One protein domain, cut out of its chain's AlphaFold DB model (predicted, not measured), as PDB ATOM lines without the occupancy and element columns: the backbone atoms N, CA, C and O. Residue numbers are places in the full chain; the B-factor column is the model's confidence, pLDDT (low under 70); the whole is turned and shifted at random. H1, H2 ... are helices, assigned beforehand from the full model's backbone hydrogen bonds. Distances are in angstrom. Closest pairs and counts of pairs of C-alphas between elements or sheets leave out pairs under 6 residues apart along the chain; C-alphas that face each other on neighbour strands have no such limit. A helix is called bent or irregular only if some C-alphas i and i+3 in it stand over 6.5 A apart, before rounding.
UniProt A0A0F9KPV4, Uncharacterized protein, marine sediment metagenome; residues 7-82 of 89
ATOM      1  N   GLU A   7      38.047  38.240  32.955       91.44
ATOM      2  CA  GLU A   7      38.797  38.110  34.208       91.44
ATOM      3  C   GLU A   7      40.287  37.890  33.924       91.44
ATOM      4  O   GLU A   7      41.138  38.598  34.454       91.44
ATOM      5  N   LYS A   8      40.591  36.997  32.975       89.56
ATOM      6  CA  LYS A   8      41.960  36.720  32.529       89.56
ATOM      7  C   LYS A   8      42.603  37.913  31.811       89.56
ATOM      8  O   LYS A   8      43.821  38.047  31.825       89.56
ATOM      9  N   ARG A   9      41.818  38.782  31.162       89.44
ATOM     10  CA  ARG A   9      42.347  40.015  30.544       89.44
ATOM     11  C   ARG A   9      42.756  41.024  31.614       89.44
ATOM     12  O   ARG A   9      43.861  41.550  31.539       89.44
ATOM     13  N   LYS A  10      41.924  41.207  32.644       88.31
ATOM     14  CA  LYS A  10      42.180  42.133  33.762       88.31
ATOM     15  C   LYS A  10      43.490  41.845  34.491       88.31
ATOM     16  O   LYS A  10      44.192  42.779  34.870       88.31
ATOM     17  N   GLU A  11      43.859  40.572  34.631       88.44
ATOM     18  CA  GLU A  11      45.155  40.161  35.200       88.44
ATOM     19  C   GLU A  11      46.359  40.735  34.427       88.44
ATOM     20  O   GLU A  11      47.411  40.996  35.011       88.44
ATOM     21  N   LEU A  12      46.207  40.965  33.119       86.50
ATOM     22  CA  LEU A  12      47.257  41.474  32.234       86.50
ATOM     23  C   LEU A  12      47.198  42.999  32.043       86.50
ATOM     24  O   LEU A  12      48.212  43.611  31.710       86.50
ATOM     25  N   GLU A  13      46.038  43.623  32.256       86.62
ATOM     26  CA  GLU A  13      45.792  45.042  31.960       86.62
ATOM     27  C   GLU A  13      46.656  45.993  32.797       86.62
ATOM     28  O   GLU A  13      47.235  46.941  32.261       86.62
ATOM     29  N   MET A  14      46.789  45.742  34.102       78.56
ATOM     30  CA  MET A  14      47.500  46.663  34.996       78.56
ATOM     31  C   MET A  14      49.017  46.739  34.712       78.56
ATOM     32  O   MET A  14      49.545  47.853  34.628       78.56
ATOM     33  N   PRO A  15      49.751  45.622  34.525       85.75
ATOM     34  CA  PRO A  15      51.140  45.674  34.060       85.75
ATOM     35  C   PRO A  15      51.277  46.279  32.657       85.75
ATOM     36  O   PRO A  15      52.206  47.052  32.410       85.75
ATOM     37  N   LEU A  16      50.340  45.965  31.755       89.50
ATOM     38  CA  LEU A  16      50.376  46.425  30.369       89.50
ATOM     39  C   LEU A  16      50.241  47.949  30.270       89.50
ATOM     40  O   LEU A  16      51.023  48.578  29.562       89.50
ATOM     41  N   ALA A  17      49.328  48.563  31.026       89.44
ATOM     42  CA  ALA A  17      49.123  50.013  31.007       89.44
ATOM     43  C   ALA A  17      50.408  50.799  31.330       89.44
ATOM     44  O   ALA A  17      50.727  51.787  30.668       89.44
ATOM     45  N   LYS A  18      51.196  50.325  32.306       89.88
ATOM     46  CA  LYS A  18      52.480  50.948  32.676       89.88
ATOM     47  C   LYS A  18      53.526  50.850  31.567       89.88
ATOM     48  O   LYS A  18      54.344  51.756  31.427       89.88
ATOM     49  N   LEU A  19      53.529  49.747  30.822       91.00
ATOM     50  CA  LEU A  19      54.430  49.551  29.691       91.00
ATOM     51  C   LEU A  19      54.034  50.451  28.518       91.00
ATOM     52  O   LEU A  19      54.891  51.140  27.971       91.00
ATOM     53  N   LEU A  20      52.743  50.482  28.178       92.62
ATOM     54  CA  LEU A  20      52.213  51.269  27.062       92.62
ATOM     55  C   LEU A  20      52.496  52.768  27.220       92.62
ATOM     56  O   LEU A  20      52.810  53.426  26.235       92.62
ATOM     57  N   PHE A  21      52.489  53.291  28.451       92.88
ATOM     58  CA  PHE A  21      52.830  54.693  28.732       92.88
ATOM     59  C   PHE A  21      54.261  55.086  28.308       92.88
ATOM     60  O   PHE A  21      54.562  56.267  28.163       92.88
ATOM     61  N   LYS A  22      55.163  54.116  28.121       93.19
ATOM     62  CA  LYS A  22      56.563  54.365  27.746       93.19
ATOM     63  C   LYS A  22      56.823  54.286  26.240       93.19
ATOM     64  O   LYS A  22      57.939  54.589  25.823       93.19
ATOM     65  N   LEU A  23      55.850  53.852  25.438       94.88
ATOM     66  CA  LEU A  23      56.029  53.643  24.000       94.88
ATOM     67  C   LEU A  23      55.788  54.954  23.247       94.88
ATOM     68  O   LEU A  23      54.699  55.519  23.312       94.88
ATOM     69  N   ASN A  24      56.792  55.423  22.510       96.06
ATOM     70  CA  ASN A  24      56.782  56.717  21.821       96.06
ATOM     71  C   ASN A  24      57.040  56.601  20.315       96.06
ATOM     72  O   ASN A  24      56.828  57.558  19.571       96.06
ATOM     73  N   SER A  25      57.507  55.447  19.843       96.81
ATOM     74  CA  SER A  25      57.885  55.251  18.447       96.81
ATOM     75  C   SER A  25      57.409  53.911  17.900       96.81
ATOM     76  O   SER A  25      57.232  52.949  18.644       96.81
ATOM     77  N   LYS A  26      57.286  53.812  16.568       96.50
ATOM     78  CA  LYS A  26      57.059  52.530  15.871       96.50
ATOM     79  C   LYS A  26      58.100  51.469  16.268       96.50
ATOM     80  O   LYS A  26      57.765  50.293  16.362       96.50
ATOM     81  N   GLY A  27      59.341  51.893  16.525       97.75
ATOM     82  CA  GLY A  27      60.420  51.023  16.990       97.75
ATOM     83  C   GLY A  27      60.128  50.390  18.351       97.75
ATOM     84  O   GLY A  27      60.362  49.197  18.512       97.75
ATOM     85  N   ASP A  28      59.539  51.142  19.283       97.06
ATOM     86  CA  ASP A  28      59.218  50.640  20.625       97.06
ATOM     87  C   ASP A  28      58.157  49.534  20.562       97.06
ATOM     88  O   ASP A  28      58.309  48.489  21.190       97.06
ATOM     89  N   TYR A  29      57.112  49.722  19.748       96.19
ATOM     90  CA  TYR A  29      56.090  48.691  19.535       96.19
ATOM     91  C   TYR A  29      56.688  47.430  18.901       96.19
ATOM     92  O   TYR A  29      56.434  46.325  19.383       96.19
ATOM     93  N   ASN A  30      57.529  47.587  17.873       97.06
ATOM     94  CA  ASN A  30      58.210  46.457  17.234       97.06
ATOM     95  C   ASN A  30      59.118  45.707  18.218       97.06
ATOM     96  O   ASN A  30      59.124  44.475  18.240       97.06
ATOM     97  N   TYR A  31      59.857  46.434  19.057       96.81
ATOM     98  CA  TYR A  31      60.701  45.849  20.093       96.81
ATOM     99  C   TYR A  31      59.882  45.048  21.112       96.81
ATOM    100  O   TYR A  31      60.220  43.899  21.388       96.81
ATOM    101  N   ILE A  32      58.775  45.597  21.626       96.06
ATOM    102  CA  ILE A  32      57.918  44.883  22.584       96.06
ATOM    103  C   ILE A  32      57.319  43.620  21.971       96.06
ATOM    104  O   ILE A  32      57.369  42.568  22.606       96.06
ATOM    105  N   ILE A  33      56.814  43.686  20.737       96.88
ATOM    106  CA  ILE A  33      56.307  42.497  20.035       96.88
ATOM    107  C   ILE A  33      57.419  41.447  19.914       96.88
ATOM    108  O   ILE A  33      57.201  40.286  20.249       96.88
ATOM    109  N   THR A  34      58.631  41.856  19.528       97.94
ATOM    110  CA  THR A  34      59.791  40.956  19.411       97.94
ATOM    111  C   THR A  34      60.122  40.294  20.752       97.94
ATOM    112  O   THR A  34      60.272  39.076  20.821       97.94
ATOM    113  N   MET A  35      60.149  41.068  21.841       97.81
ATOM    114  CA  MET A  35      60.391  40.552  23.191       97.81
ATOM    115  C   MET A  35      59.302  39.581  23.661       97.81
ATOM    116  O   MET A  35      59.618  38.584  24.308       97.81
ATOM    117  N   MET A  36      58.032  39.816  23.316       97.00
ATOM    118  CA  MET A  36      56.947  38.873  23.616       97.00
ATOM    119  C   MET A  36      57.143  37.530  22.902       97.00
ATOM    120  O   MET A  36      56.901  36.482  23.503       97.00
ATOM    121  N   LEU A  37      57.609  37.545  21.650       98.31
ATOM    122  CA  LEU A  37      57.904  36.323  20.897       98.31
ATOM    123  C   LEU A  37      59.140  35.609  21.446       98.31
ATOM    124  O   LEU A  37      59.100  34.395  21.625       98.31
ATOM    125  N   HIS A  38      60.201  36.342  21.790       98.38
ATOM    126  CA  HIS A  38      61.371  35.761  22.455       98.38
ATOM    127  C   HIS A  38      60.972  35.077  23.763       98.38
ATOM    128  O   HIS A  38      61.290  33.908  23.950       98.38
ATOM    129  N   HIS A  39      60.179  35.743  24.607       98.00
ATOM    130  CA  HIS A  39      59.669  35.153  25.843       98.00
ATOM    131  C   HIS A  39      58.842  33.881  25.589       98.00
ATOM    132  O   HIS A  39      58.970  32.894  26.315       98.00
ATOM    133  N   PHE A  40      57.999  33.876  24.550       98.38
ATOM    134  CA  PHE A  40      57.249  32.682  24.158       98.38
ATOM    135  C   PHE A  40      58.184  31.525  23.781       98.38
ATOM    136  O   PHE A  40      57.963  30.395  24.220       98.38
ATOM    137  N   ILE A  41      59.247  31.791  23.020       98.50
ATOM    138  CA  ILE A  41      60.229  30.772  22.637       98.50
ATOM    139  C   ILE A  41      61.074  30.317  23.828       98.50
ATOM    140  O   ILE A  41      61.298  29.122  23.973       98.50
ATOM    141  N   GLU A  42      61.496  31.209  24.720       98.38
ATOM    142  CA  GLU A  42      62.225  30.846  25.945       98.38
ATOM    143  C   GLU A  42      61.388  29.934  26.848       98.38
ATOM    144  O   GLU A  42      61.897  28.959  27.400       98.38
ATOM    145  N   LYS A  43      60.088  30.221  26.968       98.38
ATOM    146  CA  LYS A  43      59.167  29.454  27.810       98.38
ATOM    147  C   LYS A  43      58.855  28.066  27.252       98.38
ATOM    148  O   LYS A  43      58.658  27.138  28.032       98.38
ATOM    149  N   ASN A  44      58.756  27.932  25.930       98.00
ATOM    150  CA  ASN A  44      58.314  26.690  25.291       98.00
ATOM    151  C   ASN A  44      59.477  25.892  24.664       98.00
ATOM    152  O   ASN A  44      59.371  24.684  24.493       98.00
ATOM    153  N   GLY A  45      60.610  26.523  24.365       98.38
ATOM    154  CA  GLY A  45      61.800  25.922  23.759       98.38
ATOM    155  C   GLY A  45      61.944  26.218  22.260       98.38
ATOM    156  O   GLY A  45      60.956  26.317  21.528       98.38
ATOM    157  N   LEU A  46      63.192  26.320  21.790       98.38
ATOM    158  CA  LEU A  46      63.529  26.620  20.395       98.38
ATOM    159  C   LEU A  46      63.362  25.384  19.501       98.38
ATOM    160  O   LEU A  46      64.268  24.561  19.372       98.38
ATOM    161  N   ARG A  47      62.198  25.263  18.862       98.06
ATOM    162  CA  ARG A  47      61.910  24.242  17.845       98.06
ATOM    163  C   ARG A  47      60.942  24.775  16.796       98.06
ATOM    164  O   ARG A  47      60.203  25.718  17.063       98.06
ATOM    165  N   TYR A  48      60.936  24.143  15.623       97.94
ATOM    166  CA  TYR A  48      60.128  24.573  14.477       97.94
ATOM    167  C   TYR A  48      58.646  24.766  14.820       97.94
ATOM    168  O   TYR A  48      58.079  25.793  14.472       97.94
ATOM    169  N   GLU A  49      58.056  23.826  15.562       98.56
ATOM    170  CA  GLU A  49      56.660  23.899  16.010       98.56
ATOM    171  C   GLU A  49      56.362  25.219  16.740       98.56
ATOM    172  O   GLU A  49      55.475  25.961  16.339       98.56
ATOM    173  N   HIS A  50      57.182  25.590  17.728       98.56
ATOM    174  CA  HIS A  50      56.974  26.822  18.494       98.56
ATOM    175  C   HIS A  50      57.295  28.089  17.704       98.56
ATOM    176  O   HIS A  50      56.682  29.127  17.939       98.56
ATOM    177  N   LEU A  51      58.246  28.030  16.769       98.50
ATOM    178  CA  LEU A  51      58.504  29.142  15.854       98.50
ATOM    179  C   LEU A  51      57.294  29.379  14.943       98.50
ATOM    180  O   LEU A  51      56.876  30.521  14.760       98.50
ATOM    181  N   ASN A  52      56.698  28.306  14.423       98.56
ATOM    182  CA  ASN A  52      55.477  28.373  13.633       98.56
ATOM    183  C   ASN A  52      54.295  28.904  14.461       98.56
ATOM    184  O   ASN A  52      53.581  29.794  14.001       98.56
ATOM    185  N   ASP A  53      54.135  28.445  15.705       98.50
ATOM    186  CA  ASP A  53      53.109  28.959  16.620       98.50
ATOM    187  C   ASP A  53      53.298  30.452  16.916       98.50
ATOM    188  O   ASP A  53      52.337  31.221  16.876       98.50
ATOM    189  N   ALA A  54      54.536  30.893  17.166       98.44
ATOM    190  CA  ALA A  54      54.861  32.298  17.402       98.44
ATOM    191  C   ALA A  54      54.473  33.177  16.202       98.44
ATOM    192  O   ALA A  54      53.854  34.230  16.381       98.44
ATOM    193  N   MET A  55      54.760  32.721  14.978       98.44
ATOM    194  CA  MET A  55      54.311  33.397  13.756       98.44
ATOM    195  C   MET A  55      52.780  33.415  13.648       98.44
ATOM    196  O   MET A  55      52.197  34.456  13.340       98.44
ATOM    197  N   GLY A  56      52.120  32.299  13.969       98.12
ATOM    198  CA  GLY A  56      50.661  32.189  13.981       98.12
ATOM    199  C   GLY A  56      49.986  33.138  14.977       98.12
ATOM    200  O   GLY A  56      48.936  33.708  14.668       98.12
ATOM    201  N   ILE A  57      50.598  33.374  16.142       97.69
ATOM    202  CA  ILE A  57      50.117  34.341  17.141       97.69
ATOM    203  C   ILE A  57      50.104  35.760  16.558       97.69
ATOM    204  O   ILE A  57      49.092  36.456  16.678       97.69
ATOM    205  N   VAL A  58      51.198  36.189  15.916       97.94
ATOM    206  CA  VAL A  58      51.292  37.533  15.318       97.94
ATOM    207  C   VAL A  58      50.301  37.688  14.172       97.94
ATOM    208  O   VAL A  58      49.593  38.694  14.115       97.94
ATOM    209  N   GLU A  59      50.211  36.691  13.290       98.25
ATOM    210  CA  GLU A  59      49.278  36.729  12.164       98.25
ATOM    211  C   GLU A  59      47.832  36.834  12.653       98.25
ATOM    212  O   GLU A  59      47.087  37.707  12.211       98.25
ATOM    213  N   SER A  60      47.459  36.020  13.643       96.94
ATOM    214  CA  SER A  60      46.118  36.055  14.234       96.94
ATOM    215  C   SER A  60      45.804  37.415  14.866       96.94
ATOM    216  O   SER A  60      44.703  37.938  14.695       96.94
ATOM    217  N   ALA A  61      46.766  38.020  15.575       96.88
ATOM    218  CA  ALA A  61      46.594  39.339  16.179       96.88
ATOM    219  C   ALA A  61      46.437  40.448  15.124       96.88
ATOM    220  O   ALA A  61      45.580  41.321  15.279       96.88
ATOM    221  N   LYS A  62      47.219  40.394  14.038       97.44
ATOM    222  CA  LYS A  62      47.126  41.324  12.902       97.44
ATOM    223  C   LYS A  62      45.754  41.244  12.232       97.44
ATOM    224  O   LYS A  62      45.123  42.276  12.022       97.44
ATOM    225  N   GLN A  63      45.287  40.032  11.928       98.00
ATOM    226  CA  GLN A  63      43.984  39.812  11.292       98.00
ATOM    227  C   GLN A  63      42.830  40.286  12.182       98.00
ATOM    228  O   GLN A  63      41.902  40.934  11.703       98.00
ATOM    229  N   GLU A  64      42.905  40.037  13.491       97.56
ATOM    230  CA  GLU A  64      41.901  40.528  14.437       97.56
ATOM    231  C   GLU A  64      41.871  42.062  14.497       97.56
ATOM    232  O   GLU A  64      40.788  42.650  14.479       97.56
ATOM    233  N   PHE A  65      43.034  42.724  14.532       97.38
ATOM    234  CA  PHE A  65      43.118  44.188  14.487       97.38
ATOM    235  C   PHE A  65      42.542  44.746  13.183       97.38
ATOM    236  O   PHE A  65      41.754  45.692  13.219       97.38
ATOM    237  N   TYR A  66      42.872  44.128  12.046       98.12
ATOM    238  CA  TYR A  66      42.321  44.531  10.759       98.12
ATOM    239  C   TYR A  66      40.790  44.430  10.760       98.12
ATOM    240  O   TYR A  66      40.103  45.423  10.550       98.12
ATOM    241  N   ARG A  67      40.246  43.267  11.129       97.88
ATOM    242  CA  ARG A  67      38.800  43.005  11.150       97.88
ATOM    243  C   ARG A  67      38.020  43.904  12.111       97.88
ATOM    244  O   ARG A  67      36.886  44.263  11.823       97.88
ATOM    245  N   THR A  68      38.570  44.191  13.292       97.44
ATOM    246  CA  THR A  68      37.818  44.866  14.369       97.44
ATOM    247  C   THR A  68      38.052  46.367  14.456       97.44
ATOM    248  O   THR A  68      37.253  47.053  15.088       97.44
ATOM    249  N   VAL A  69      39.125  46.879  13.847       97.69
ATOM    250  CA  VAL A  69      39.499  48.297  13.934       97.69
ATOM    251  C   VAL A  69      39.674  48.913  12.554       97.69
ATOM    252  O   VAL A  69      39.076  49.952  12.287       97.69
ATOM    253  N   VAL A  70      40.476  48.292  11.685       98.19
ATOM    254  CA  VAL A  70      40.800  48.872  10.372       98.19
ATOM    255  C   VAL A  70      39.592  48.827   9.444       98.19
ATOM    256  O   VAL A  70      39.199  49.876   8.954       98.19
ATOM    257  N   ALA A  71      38.953  47.667   9.285       97.31
ATOM    258  CA  ALA A  71      37.806  47.511   8.394       97.31
ATOM    259  C   ALA A  71      36.637  48.454   8.758       97.31
ATOM    260  O   ALA A  71      36.233  49.220   7.893       97.31
ATOM    261  N   PRO A  72      36.180  48.570  10.027       97.69
ATOM    262  CA  PRO A  72      35.147  49.554  10.377       97.69
ATOM    263  C   PRO A  72      35.554  51.015  10.130       97.69
ATOM    264  O   PRO A  72      34.710  51.871   9.865       97.69
ATOM    265  N   TYR A  73      36.846  51.334  10.256       98.06
ATOM    266  CA  TYR A  73      37.356  52.657   9.902       98.06
ATOM    267  C   TYR A  73      37.334  52.880   8.381       98.06
ATOM    268  O   TYR A  73      36.984  53.973   7.941       98.06
ATOM    269  N   GLU A  74      37.690  51.867   7.592       97.00
ATOM    270  CA  GLU A  74      37.639  51.895   6.127       97.00
ATOM    271  C   GLU A  74      36.197  52.021   5.627       97.00
ATOM    272  O   GLU A  74      35.938  52.906   4.816       97.00
ATOM    273  N   ASP A  75      35.249  51.268   6.194       95.81
ATOM    274  CA  ASP A  75      33.811  51.380   5.903       95.81
ATOM    275  C   ASP A  75      33.325  52.821   6.110       95.81
ATOM    276  O   ASP A  75      32.744  53.440   5.218       95.81
ATOM    277  N   LYS A  76      33.673  53.419   7.256       97.06
ATOM    278  CA  LYS A  76      33.375  54.829   7.534       97.06
ATOM    279  C   LYS A  76      34.013  55.770   6.505       97.06
ATOM    280  O   LYS A  76      33.422  56.782   6.140       97.06
ATOM    281  N   LYS A  77      35.233  55.485   6.043       96.94
ATOM    282  CA  LYS A  77      35.913  56.316   5.036       96.94
ATOM    283  C   LYS A  77      35.327  56.159   3.641       96.94
ATOM    284  O   LYS A  77      35.378  57.134   2.892       96.94
ATOM    285  N   ILE A  78      34.759  55.004   3.322       96.06
ATOM    286  CA  ILE A  78      33.994  54.769   2.096       96.06
ATOM    287  C   ILE A  78      32.686  55.565   2.140       96.06
ATOM    288  O   ILE A  78      32.361  56.237   1.164       96.06
ATOM    289  N   GLU A  79      31.979  55.584   3.274       95.00
ATOM    290  CA  GLU A  79      30.788  56.433   3.448       95.00
ATOM    291  C   GLU A  79      31.116  57.930   3.296       95.00
ATOM    292  O   GLU A  79      30.353  58.676   2.684       95.00
ATOM    293  N   GLU A  80      32.256  58.377   3.836       97.19
ATOM    294  CA  GLU A  80      32.672  59.787   3.802       97.19
ATOM    295  C   GLU A  80      33.222  60.239   2.437       97.19
ATOM    296  O   GLU A  80      32.962  61.368   2.022       97.19
ATOM    297  N   ASN A  81      34.005  59.399   1.752       97.19
ATOM    298  CA  ASN A  81      34.786  59.804   0.572       97.19
ATOM    299  C   ASN A  81      34.404  59.062  -0.719       97.19
ATOM    300  O   ASN A  81      34.920  59.401  -1.785       97.19
ATOM    301  N   GLY A  82      33.512  58.076  -0.633       93.94
ATOM    302  CA  GLY A  82      33.194  57.150  -1.715       93.94
ATOM    303  C   GLY A  82      34.154  55.958  -1.800       93.94
ATOM    304  O   GLY A  82      35.287  55.996  -1.315       93.94
TER     305      GLY A  82
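What this domain is: This is residues 7 to 82 of the 89 residues of an uncharacterized protein of marine sediment metagenome (UniProt A0A0F9KPV4). Two helices, H2 and the first arm of the long helix H3, make an open V, meeting near the ends that their link joins; the rest of H3 runs on past the V as a free arm, and H1 is set off at the other end of H2. Residues 7 to 18 of H1 stick out from the body, as do residues 59 to 65, 67 to 73 and 75 to 82 towards the far end of H3. The printed part has 76 residues with three named helices, H1, H2 and H3 in that order, and no named strand; the class is all helix. The whole is loose, with a radius of gyration of the C-alphas of 16.2 A, and elongated, spanning 49 by 31 by 30 A.

How they stand to each other: H1, residues 7 to 20, touches no helix. A tight link of 5 residues joins it to H2, residues 26 to 44, yet H1 and H2 are apart. H3, residues 48 to 81, was assigned as one helix by its hydrogen bonds, but it is bent: C-alphas 68 and 71 are 6.5 A apart. Its arms are H3a, residues 48 to 68, and H3b, residues 71 to 81, at a shallow tilt of 34.7 degrees, only just short of steep. H2 and H3a form a helical hairpin, running opposite ways at a steep tilt of 42 degrees. They touch with residues 37 to 44 of H2 and 50 to 54 of H3a alone; their closest C-alphas, those of Leu 37 and Ala 54, are 6.1 A apart. H1 is apart from H3a and H3b, and H2 is apart from H3b. H3a and H3b are near each other. In H2, H3a and H3b every O i to N i+4 pair is within hydrogen-bond range; in H1 it is 6 of 10.

Where its parts are: H1 starts at C-alpha 7, at (38.797, 38.110, 34.208), and measures 20.1 A from first to last C-alpha; it is irregular, but only just, with C-alphas 11 and 14 6.9 A apart. H2 measures 27.5 A and starts at C-alpha 26, at (57.059, 52.530, 15.871). H3a measures 30.2 A, and H3b, 14.9 A long, ends at C-alpha 81, at (34.786, 59.804, 0.572).

The domain as a whole: The two C-alphas farthest apart in the domain, those of Gly 45 and Gly 82, are 49.4 A apart. The printed part runs from residue 7 to residue 82 and has no cut. Both links, H1 to H2 and H2 to H3, are tight. The mean pLDDT of the printed part is 95.7, that of H1 is 88, and no printed residue is under 70.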